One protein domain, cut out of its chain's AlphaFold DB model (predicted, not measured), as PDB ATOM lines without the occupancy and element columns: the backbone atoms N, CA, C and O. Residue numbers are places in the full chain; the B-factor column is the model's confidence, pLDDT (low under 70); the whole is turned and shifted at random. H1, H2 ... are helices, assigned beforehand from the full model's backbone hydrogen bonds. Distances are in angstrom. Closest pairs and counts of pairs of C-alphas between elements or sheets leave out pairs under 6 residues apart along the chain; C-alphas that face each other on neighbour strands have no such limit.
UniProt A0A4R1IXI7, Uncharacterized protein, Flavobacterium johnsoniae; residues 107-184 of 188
ATOM      1  N   ASP A 107     -14.085  32.782  -0.047       93.38
ATOM      2  CA  ASP A 107     -14.676  34.089  -0.369       93.38
ATOM      3  C   ASP A 107     -15.338  34.783   0.833       93.38
ATOM      4  O   ASP A 107     -15.869  35.889   0.719       93.38
ATOM      5  N   SER A 108     -15.362  34.137   2.005       95.62
ATOM      6  CA  SER A 108     -16.047  34.671   3.183       95.62
ATOM      7  C   SER A 108     -15.268  34.461   4.473       95.62
ATOM      8  O   SER A 108     -14.659  33.413   4.694       95.62
ATOM      9  N   PHE A 109     -15.382  35.435   5.383       95.31
ATOM     10  CA  PHE A 109     -14.820  35.329   6.727       95.31
ATOM     11  C   PHE A 109     -15.323  34.089   7.471       95.31
ATOM     12  O   PHE A 109     -14.537  33.438   8.146       95.31
ATOM     13  N   GLN A 110     -16.606  33.735   7.329       95.00
ATOM     14  CA  GLN A 110     -17.198  32.592   8.032       95.00
ATOM     15  C   GLN A 110     -16.556  31.275   7.604       95.00
ATOM     16  O   GLN A 110     -16.188  30.462   8.453       95.00
ATOM     17  N   SER A 111     -16.372  31.074   6.297       94.81
ATOM     18  CA  SER A 111     -15.727  29.866   5.783       94.81
ATOM     19  C   SER A 111     -14.266  29.782   6.232       94.81
ATOM     20  O   SER A 111     -13.825  28.719   6.674       94.81
ATOM     21  N   THR A 112     -13.536  30.905   6.206       97.31
ATOM     22  CA  THR A 112     -12.149  30.962   6.689       97.31
ATOM     23  C   THR A 112     -12.036  30.724   8.198       97.31
ATOM     24  O   THR A 112     -11.191  29.952   8.644       97.31
ATOM     25  N   ILE A 113     -12.905  31.334   9.008       97.12
ATOM     26  CA  ILE A 113     -12.950  31.108  10.459       97.12
ATOM     27  C   ILE A 113     -13.229  29.633  10.741       97.12
ATOM     28  O   ILE A 113     -12.526  29.021  11.542       97.12
ATOM     29  N   LYS A 114     -14.207  29.037  10.048       96.25
ATOM     30  CA  LYS A 114     -14.577  27.629  10.226       96.25
ATOM     31  C   LYS A 114     -13.395  26.693   9.965       96.25
ATOM     32  O   LYS A 114     -13.122  25.835  10.800       96.25
ATOM     33  N   ILE A 115     -12.678  26.870   8.850       96.88
ATOM     34  CA  ILE A 115     -11.561  25.984   8.483       96.88
ATOM     35  C   ILE A 115     -10.351  26.149   9.413       96.88
ATOM     36  O   ILE A 115      -9.788  25.154   9.868       96.88
ATOM     37  N   LEU A 116     -10.005  27.384   9.791       97.75
ATOM     38  CA  LEU A 116      -8.925  27.643  10.746       97.75
ATOM     39  C   LEU A 116      -9.270  27.104  12.141       97.75
ATOM     40  O   LEU A 116      -8.439  26.467  12.784       97.75
ATOM     41  N   LYS A 117     -10.511  27.304  12.602       97.31
ATOM     42  CA  LYS A 117     -11.001  26.769  13.880       97.31
ATOM     43  C   LYS A 117     -10.952  25.243  13.905       97.31
ATOM     44  O   LYS A 117     -10.537  24.678  14.916       97.31
ATOM     45  N   HIS A 118     -11.335  24.590  12.807       96.12
ATOM     46  CA  HIS A 118     -11.238  23.137  12.661       96.12
ATOM     47  C   HIS A 118      -9.796  22.663  12.875       96.12
ATOM     48  O   HIS A 118      -9.541  21.826  13.737       96.12
ATOM     49  N   PHE A 119      -8.840  23.275  12.168       96.75
ATOM     50  CA  PHE A 119      -7.418  22.960  12.309       96.75
ATOM     51  C   PHE A 119      -6.901  23.170  13.732       96.75
ATOM     52  O   PHE A 119      -6.263  22.286  14.295       96.75
ATOM     53  N   VAL A 120      -7.209  24.318  14.340       96.50
ATOM     54  CA  VAL A 120      -6.744  24.640  15.695       96.50
ATOM     55  C   VAL A 120      -7.282  23.662  16.741       96.50
ATOM     56  O   VAL A 120      -6.604  23.395  17.732       96.50
ATOM     57  N   THR A 121      -8.491  23.141  16.522       95.19
ATOM     58  CA  THR A 121      -9.148  22.197  17.432       95.19
ATOM     59  C   THR A 121      -8.537  20.804  17.333       95.19
ATOM     60  O   THR A 121      -8.275  20.187  18.361       95.19
ATOM     61  N   LEU A 122      -8.295  20.316  16.114       93.50
ATOM     62  CA  LEU A 122      -7.815  18.951  15.887       93.50
ATOM     63  C   LEU A 122      -6.300  18.800  16.032       93.50
ATOM     64  O   LEU A 122      -5.830  17.758  16.478       93.50
ATOM     65  N   TYR A 123      -5.533  19.841  15.698       93.62
ATOM     66  CA  TYR A 123      -4.070  19.786  15.660       93.62
ATOM     67  C   TYR A 123      -3.429  20.847  16.573       93.62
ATOM     68  O   TYR A 123      -2.630  21.669  16.114       93.62
ATOM     69  N   PRO A 124      -3.730  20.852  17.890       95.31
ATOM     70  CA  PRO A 124      -3.265  21.890  18.813       95.31
ATOM     71  C   PRO A 124      -1.743  21.895  19.034       95.31
ATOM     72  O   PRO A 124      -1.216  22.856  19.592       95.31
ATOM     73  N   THR A 125      -1.045  20.839  18.610       93.44
ATOM     74  CA  THR A 125       0.411  20.665  18.716       93.44
ATOM     75  C   THR A 125       1.132  20.770  17.370       93.44
ATOM     76  O   THR A 125       2.329  20.493  17.304       93.44
ATOM     77  N   ALA A 126       0.438  21.151  16.288       91.56
ATOM     78  CA  ALA A 126       1.074  21.332  14.984       91.56
ATOM     79  C   ALA A 126       2.176  22.414  15.046       91.56
ATOM     80  O   ALA A 126       1.990  23.413  15.748       91.56
ATOM     81  N   PRO A 127       3.281  22.285  14.283       89.94
ATOM     82  CA  PRO A 127       4.399  23.235  14.333       89.94
ATOM     83  C   PRO A 127       3.987  24.706  14.149       89.94
ATOM     84  O   PRO A 127       4.466  25.586  14.861       89.94
ATOM     85  N   ASP A 128       3.023  24.967  13.261       90.88
ATOM     86  CA  ASP A 128       2.558  26.319  12.930       90.88
ATOM     87  C   ASP A 128       1.324  26.771  13.725       90.88
ATOM     88  O   ASP A 128       0.717  27.801  13.416       90.88
ATOM     89  N   ILE A 129       0.928  26.042  14.773       94.62
ATOM     90  CA  ILE A 129      -0.337  26.293  15.476       94.62
ATOM     91  C   ILE A 129      -0.448  27.718  16.033       94.62
ATOM     92  O   ILE A 129      -1.527  28.310  16.023       94.62
ATOM     93  N   ILE A 130       0.663  28.306  16.484       95.62
ATOM     94  CA  ILE A 130       0.691  29.681  17.002       95.62
ATOM     95  C   ILE A 130       0.339  30.680  15.895       95.62
ATOM     96  O   ILE A 130      -0.404  31.630  16.138       95.62
ATOM     97  N   LYS A 131       0.855  30.465  14.680       95.94
ATOM     98  CA  LYS A 131       0.546  31.297  13.514       95.94
ATOM     99  C   LYS A 131      -0.926  31.143  13.134       95.94
ATOM    100  O   LYS A 131      -1.630  32.143  13.072       95.94
ATOM    101  N   VAL A 132      -1.413  29.906  13.006       96.81
ATOM    102  CA  VAL A 132      -2.815  29.625  12.651       96.81
ATOM    103  C   VAL A 132      -3.790  30.215  13.682       96.81
ATOM    104  O   VAL A 132      -4.810  30.785  13.306       96.81
ATOM    105  N   LYS A 133      -3.467  30.156  14.983       97.00
ATOM    106  CA  LYS A 133      -4.264  30.798  16.045       97.00
ATOM    107  C   LYS A 133      -4.326  32.319  15.891       97.00
ATOM    108  O   LYS A 133      -5.403  32.886  16.049       97.00
ATOM    109  N   LYS A 134      -3.204  32.971  15.567       96.56
ATOM    110  CA  LYS A 134      -3.163  34.422  15.308       96.56
ATOM    111  C   LYS A 134      -3.974  34.798  14.071       96.56
ATOM    112  O   LYS A 134      -4.698  35.791  14.103       96.56
ATOM    113  N   ASP A 135      -3.881  34.002  13.009       96.56
ATOM    114  CA  ASP A 135      -4.684  34.206  11.805       96.56
ATOM    115  C   ASP A 135      -6.172  34.074  12.143       96.56
ATOM    116  O   ASP A 135      -6.951  34.979  11.847       96.56
ATOM    117  N   LEU A 136      -6.565  33.021  12.865       97.69
ATOM    118  CA  LEU A 136      -7.942  32.824  13.319       97.69
ATOM    119  C   LEU A 136      -8.458  34.013  14.141       97.69
ATOM    120  O   LEU A 136      -9.541  34.527  13.856       97.69
ATOM    121  N   GLU A 137      -7.675  34.491  15.112       97.19
ATOM    122  CA  GLU A 137      -8.007  35.670  15.921       97.19
ATOM    123  C   GLU A 137      -8.243  36.915  15.045       97.19
ATOM    124  O   GLU A 137      -9.228  37.641  15.214       97.19
ATOM    125  N   LEU A 138      -7.370  37.142  14.061       95.56
ATOM    126  CA  LEU A 138      -7.470  38.260  13.127       95.56
ATOM    127  C   LEU A 138      -8.709  38.155  12.225       95.56
ATOM    128  O   LEU A 138      -9.358  39.170  11.958       95.56
ATOM    129  N   TYR A 139      -9.047  36.953  11.756       96.31
ATOM    130  CA  TYR A 139     -10.228  36.717  10.926       96.31
ATOM    131  C   TYR A 139     -11.529  36.996  11.693       96.31
ATOM    132  O   TYR A 139     -12.377  37.716  11.162       96.31
ATOM    133  N   TYR A 140     -11.650  36.554  12.952       96.31
ATOM    134  CA  TYR A 140     -12.771  36.941  13.825       96.31
ATOM    135  C   TYR A 140     -12.870  38.462  13.988       96.31
ATOM    136  O   TYR A 140     -13.928  39.059  13.778       96.31
ATOM    137  N   ALA A 141     -11.756  39.119  14.326       93.94
ATOM    138  CA  ALA A 141     -11.735  40.563  14.540       93.94
ATOM    139  C   ALA A 141     -12.187  41.346  13.294       93.94
ATOM    140  O   ALA A 141     -12.947  42.318  13.396       93.94
ATOM    141  N   ARG A 142     -11.736  40.920  12.107       93.75
ATOM    142  CA  ARG A 142     -12.114  41.517  10.816       93.75
ATOM    143  C   ARG A 142     -13.586  41.289  10.495       93.75
ATOM    144  O   ARG A 142     -14.277  42.249  10.161       93.75
ATOM    145  N   SER A 143     -14.060  40.059  10.654       94.62
ATOM    146  CA  SER A 143     -15.451  39.677  10.411       94.62
ATOM    147  C   SER A 143     -16.423  40.498  11.263       94.62
ATOM    148  O   SER A 143     -17.284  41.195  10.723       94.62
ATOM    149  N   LEU A 144     -16.193  40.564  12.580       92.69
ATOM    150  CA  LEU A 144     -17.002  41.355  13.515       92.69
ATOM    151  C   LEU A 144     -16.957  42.865  13.234       92.69
ATOM    152  O   LEU A 144     -17.936  43.577  13.475       92.69
ATOM    153  N   SER A 145     -15.830  43.368  12.722       90.31
ATOM    154  CA  SER A 145     -15.683  44.777  12.331       90.31
ATOM    155  C   SER A 145     -16.444  45.104  11.040       90.31
ATOM    156  O   SER A 145     -17.024  46.195  10.928       90.31
ATOM    157  N   TYR A 146     -16.452  44.162  10.089       91.25
ATOM    158  CA  TYR A 146     -17.180  44.247   8.825       91.25
ATOM    159  C   TYR A 146     -18.693  44.170   9.058       91.25
ATOM    160  O   TYR A 146     -19.417  45.117   8.742       91.25
ATOM    161  N   LYS A 147     -19.164  43.094   9.696       91.56
ATOM    162  CA  LYS A 147     -20.570  42.876  10.044       91.56
ATOM    163  C   LYS A 147     -20.660  42.191  11.405       91.56
ATOM    164  O   LYS A 147     -20.393  41.004  11.531       91.56
ATOM    165  N   PHE A 148     -21.080  42.949  12.414       89.56
ATOM    166  CA  PHE A 148     -21.221  42.421  13.767       89.56
ATOM    167  C   PHE A 148     -22.240  41.274  13.815       89.56
ATOM    168  O   PHE A 148     -23.369  41.420  13.339       89.56
ATOM    169  N   ASN A 149     -21.844  40.168  14.440       92.06
ATOM    170  CA  ASN A 149     -22.678  39.011  14.728       92.06
ATOM    171  C   ASN A 149     -22.448  38.614  16.193       92.06
ATOM    172  O   ASN A 149     -21.310  38.426  16.616       92.06
ATOM    173  N   ILE A 150     -23.526  38.525  16.975       89.56
ATOM    174  CA  ILE A 150     -23.430  38.273  18.416       89.56
ATOM    175  C   ILE A 150     -22.947  36.853  18.737       89.56
ATOM    176  O   ILE A 150     -22.167  36.679  19.667       89.56
ATOM    177  N   GLU A 151     -23.348  35.851  17.957       93.75
ATOM    178  CA  GLU A 151     -22.936  34.461  18.177       93.75
ATOM    179  C   GLU A 151     -21.460  34.271  17.830       93.75
ATOM    180  O   GLU A 151     -20.711  33.651  18.583       93.75
ATOM    181  N   GLU A 152     -21.004  34.907  16.752       92.88
ATOM    182  CA  GLU A 152     -19.583  34.956  16.415       92.88
ATOM    183  C   GLU A 152     -18.764  35.699  17.480       92.88
ATOM    184  O   GLU A 152     -17.667  35.268  17.824       92.88
ATOM    185  N   TYR A 153     -19.294  36.787  18.046       92.75
ATOM    186  CA  TYR A 153     -18.634  37.514  19.131       92.75
ATOM    187  C   TYR A 153     -18.494  36.657  20.393       92.75
ATOM    188  O   TYR A 153     -17.416  36.629  20.986       92.75
ATOM    189  N   LYS A 154     -19.547  35.929  20.784       92.44
ATOM    190  CA  LYS A 154     -19.508  34.991  21.917       92.44
ATOM    191  C   LYS A 154     -18.482  33.883  21.691       92.44
ATOM    192  O   LYS A 154     -17.703  33.569  22.588       92.44
ATOM    193  N   ASP A 155     -18.453  33.313  20.490       94.69
ATOM    194  CA  ASP A 155     -17.481  32.285  20.119       94.69
ATOM    195  C   ASP A 155     -16.046  32.838  20.139       94.69
ATOM    196  O   ASP A 155     -15.150  32.238  20.732       94.69
ATOM    197  N   PHE A 156     -15.838  34.045  19.607       94.81
ATOM    198  CA  PHE A 156     -14.557  34.744  19.666       94.81
ATOM    199  C   PHE A 156     -14.102  35.019  21.109       94.81
ATOM    200  O   PHE A 156     -12.938  34.804  21.444       94.81
ATOM    201  N   ARG A 157     -15.023  35.451  21.983       92.50
ATOM    202  CA  ARG A 157     -14.827  35.635  23.438       92.50
ATOM    203  C   ARG A 157     -14.414  34.359  24.146       92.50
ATOM    204  O   ARG A 157     -13.511  34.382  24.974       92.50
ATOM    205  N   LYS A 158     -15.048  33.248  23.787       94.19
ATOM    206  CA  LYS A 158     -14.746  31.937  24.351       94.19
ATOM    207  C   LYS A 158     -13.352  31.444  23.958       94.19
ATOM    208  O   LYS A 158     -12.670  30.856  24.790       94.19
ATOM    209  N   ILE A 159     -12.945  31.645  22.703       94.38
ATOM    210  CA  ILE A 159     -11.683  31.098  22.176       94.38
ATOM    211  C   ILE A 159     -10.481  31.988  22.530       94.38
ATOM    212  O   ILE A 159      -9.400  31.463  22.787       94.38
ATOM    213  N   PHE A 160     -10.649  33.315  22.568       95.31
ATOM    214  CA  PHE A 160      -9.543  34.266  22.740       95.31
ATOM    215  C   PHE A 160      -9.774  35.302  23.853       95.31
ATOM    216  O   PHE A 160      -9.597  36.485  23.583       95.31
ATOM    217  N   PRO A 161     -10.105  34.921  25.102       93.06
ATOM    218  CA  PRO A 161     -10.577  35.839  26.155       93.06
ATOM    219  C   PRO A 161      -9.663  37.042  26.463       93.06
ATOM    220  O   PRO A 161     -10.153  38.060  26.949       93.06
ATOM    221  N   GLU A 162      -8.379  36.966  26.105       91.62
ATOM    222  CA  GLU A 162      -7.373  38.031  26.251       91.62
ATOM    223  C   GLU A 162      -7.091  38.808  24.947       91.62
ATOM    224  O   GLU A 162      -6.097  39.529  24.828       91.62
ATOM    225  N   SER A 163      -7.934  38.656  23.924       92.31
ATOM    226  CA  SER A 163      -7.727  39.296  22.628       92.31
ATOM    227  C   SER A 163      -7.752  40.816  22.744       92.31
ATOM    228  O   SER A 163      -8.733  41.440  23.161       92.31
ATOM    229  N   ARG A 164      -6.705  41.457  22.223       88.19
ATOM    230  CA  ARG A 164      -6.655  42.921  22.100       88.19
ATOM    231  C   ARG A 164      -7.742  43.490  21.180       88.19
ATOM    232  O   ARG A 164      -8.025  44.687  21.230       88.19
ATOM    233  N   TYR A 165      -8.355  42.663  20.332       85.25
ATOM    234  CA  TYR A 165      -9.352  43.107  19.359       85.25
ATOM    235  C   TYR A 165     -10.736  43.378  19.970       85.25
ATOM    236  O   TYR A 165     -11.573  43.997  19.307       85.25
ATOM    237  N   TYR A 166     -10.979  43.029  21.242       72.00
ATOM    238  CA  TYR A 166     -12.217  43.414  21.941       72.00
ATOM    239  C   TYR A 166     -12.414  44.923  22.053       72.00
ATOM    240  O   TYR A 166     -13.545  45.408  22.109       72.00
ATOM    241  N   TYR A 167     -11.317  45.679  22.063       61.31
ATOM    242  CA  TYR A 167     -11.327  47.104  22.365       61.31
ATOM    243  C   TYR A 167     -11.570  48.001  21.146       61.31
ATOM    244  O   TYR A 167     -11.451  49.222  21.249       61.31
ATOM    245  N   ASN A 168     -11.989  47.446  20.003       72.50
ATOM    246  CA  ASN A 168     -12.540  48.277  18.936       72.50
ATOM    247  C   ASN A 168     -13.846  48.934  19.428       72.50
ATOM    248  O   ASN A 168     -14.842  48.260  19.706       72.50
ATOM    249  N   ASN A 169     -13.855  50.270  19.498       68.81
ATOM    250  CA  ASN A 169     -14.993  51.080  19.946       68.81
ATOM    251  C   ASN A 169     -16.317  50.728  19.245       68.81
ATOM    252  O   ASN A 169     -17.375  50.802  19.873       68.81
ATOM    253  N   LYS A 170     -16.283  50.325  17.966       72.69
ATOM    254  CA  LYS A 170     -17.473  49.899  17.213       72.69
ATOM    255  C   LYS A 170     -18.023  48.579  17.757       72.69
ATOM    256  O   LYS A 170     -19.204  48.503  18.085       72.69
ATOM    257  N   THR A 171     -17.166  47.573  17.915       68.81
ATOM    258  CA  THR A 171     -17.533  46.246  18.433       68.81
ATOM    259  C   THR A 171     -18.029  46.339  19.875       68.81
ATOM    260  O   THR A 171     -19.061  45.762  20.198       68.81
ATOM    261  N   LYS A 172     -17.387  47.164  20.715       70.62
ATOM    262  CA  LYS A 172     -17.805  47.413  22.105       70.62
ATOM    263  C   LYS A 172     -19.186  48.072  22.202       70.62
ATOM    264  O   LYS A 172     -19.995  47.677  23.040       70.62
ATOM    265  N   LYS A 173     -19.476  49.066  21.351       76.00
ATOM    266  CA  LYS A 173     -20.805  49.706  21.292       76.00
ATOM    267  C   LYS A 173     -21.885  48.720  20.844       76.00
ATOM    268  O   LYS A 173     -22.962  48.707  21.430       76.00
ATOM    269  N   MET A 174     -21.591  47.897  19.836       75.56
ATOM    270  CA  MET A 174     -22.526  46.878  19.353       75.56
ATOM    271  C   MET A 174     -22.767  45.794  20.409       75.56
ATOM    272  O   MET A 174     -23.921  45.518  20.715       75.56
ATOM    273  N   ALA A 175     -21.721  45.258  21.042       72.44
ATOM    274  CA  ALA A 175     -21.848  44.254  22.101       72.44
ATOM    275  C   ALA A 175     -22.737  44.746  23.255       72.44
ATOM    276  O   ALA A 175     -23.703  44.077  23.594       72.44
ATOM    277  N   LYS A 176     -22.520  45.972  23.760       77.00
ATOM    278  CA  LYS A 176     -23.373  46.569  24.809       77.00
ATOM    279  C   LYS A 176     -24.849  46.693  24.424       77.00
ATOM    280  O   LYS A 176     -25.707  46.646  25.298       77.00
ATOM    281  N   LYS A 177     -25.151  46.902  23.137       78.62
ATOM    282  CA  LYS A 177     -26.533  47.010  22.645       78.62
ATOM    283  C   LYS A 177     -27.255  45.659  22.680       78.62
ATOM    284  O   LYS A 177     -28.452  45.635  22.938       78.62
ATOM    285  N   TYR A 178     -26.546  44.572  22.382       75.00
ATOM    286  CA  TYR A 178     -27.132  43.234  22.262       75.00
ATOM    287  C   TYR A 178     -26.994  42.392  23.537       75.00
ATOM    288  O   TYR A 178     -27.808  41.498  23.745       75.00
ATOM    289  N   ASP A 179     -26.024  42.702  24.400       70.00
ATOM    290  CA  ASP A 179     -25.855  42.091  25.716       70.00
ATOM    291  C   ASP A 179     -25.454  43.145  26.775       70.00
ATOM    292  O   ASP A 179     -24.272  43.466  26.949       70.00
ATOM    293  N   PRO A 180     -26.432  43.719  27.504       63.16
ATOM    294  CA  PRO A 180     -26.173  44.725  28.534       63.16
ATOM    295  C   PRO A 180     -25.345  44.194  29.711       63.16
ATOM    296  O   PRO A 180     -24.708  44.987  30.409       63.16
ATOM    297  N   LYS A 181     -25.344  42.871  29.941       67.19
ATOM    298  CA  LYS A 181     -24.608  42.240  31.047       67.19
ATOM    299  C   LYS A 181     -23.111  42.136  30.756       67.19
ATOM    300  O   LYS A 181     -22.328  41.991  31.687       67.19
ATOM    301  N   GLU A 182     -22.699  42.287  29.497       55.97
ATOM    302  CA  GLU A 182     -21.299  42.197  29.066       55.97
ATOM    303  C   GLU A 182     -20.560  43.548  29.005       55.97
ATOM    304  O   GLU A 182     -19.483  43.657  28.414       55.97
ATOM    305  N   SER A 183     -21.079  44.610  29.637       48.22
ATOM    306  CA  SER A 183     -20.309  45.851  29.781       48.22
ATOM    307  C   SER A 183     -19.051  45.585  30.632       48.22
ATOM    308  O   SER A 183     -19.194  45.239  31.803       48.22
ATOM    309  N   PRO A 184     -17.822  45.812  30.117       48.03
ATOM    310  CA  PRO A 184     -16.566  45.543  30.832       48.03
ATOM    311  C   PRO A 184     -16.268  46.605  31.907       48.03
ATOM    312  O   PRO A 184     -15.145  47.071  32.044       48.03
TER     313      PRO A 184
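What this domain is: This is residues 107 to 184 of the 188 residues of an uncharacterized protein of Flavobacterium johnsoniae (UniProt A0A4R1IXI7). The long helix H2 is the spine, and H1 and H3 each fold back along it as helical hairpins. After them come the short helix H4 near H2, and H5, turned crosswise near the end of H2. The 78 printed residues, with five named helices in the order H1 to H5 and no named strand, are all helix in class. The whole is compact, with a radius of gyration of the C-alphas of 12.9 A and spans of 39 by 27 by 16 A.

How they stand to each other: H2, residues 129 to 146, is the hub. H1, residues 109 to 122, touches it at a shallow tilt of 27 degrees, opposite ways; the closest C-alphas, of Phe 109 and Ser 143, are 5.7 A apart. H3, residues 150 to 159, touches residues 137 to 144 of H2 at a shallow tilt of 22 degrees, opposite ways, closest at the C-alphas of Tyr 140 and Phe 156, 6.5 A. H5, residues 169 to 178, and H2 only just touch, only at their ends, with 3 pairs of C-alphas within 8 A, the closest being Ser 145 and Thr 171 at 6.5 A. H4, residues 164 to 167, is close to but not clearly touching H2; the closest C-alphas, of Ala 141 and Tyr 165, are 5.9 A apart. H1 is apart from H3, H4 and H5. In H1, H2, H3 and H5 every O i to N i+4 pair is within hydrogen-bond range; H4 is too short for such a pair.

Where its parts are: H2 is 25.5 A long, H1 20.0 A, H5 14.6 A, H3 14.3 A and H4 6.3 A. H1 begins at C-alpha 109 (-14.820, 35.329, 6.727), and H5 ends at C-alpha 178 (-27.132, 43.234, 22.262).

The domain as a whole: The C-alphas farthest apart, of Pro 127 and Pro 180, are 40.0 A apart. The printed part has no cut and no long link. The pLDDT is under 70 at residues 167, 169, 171 and 180 to 184.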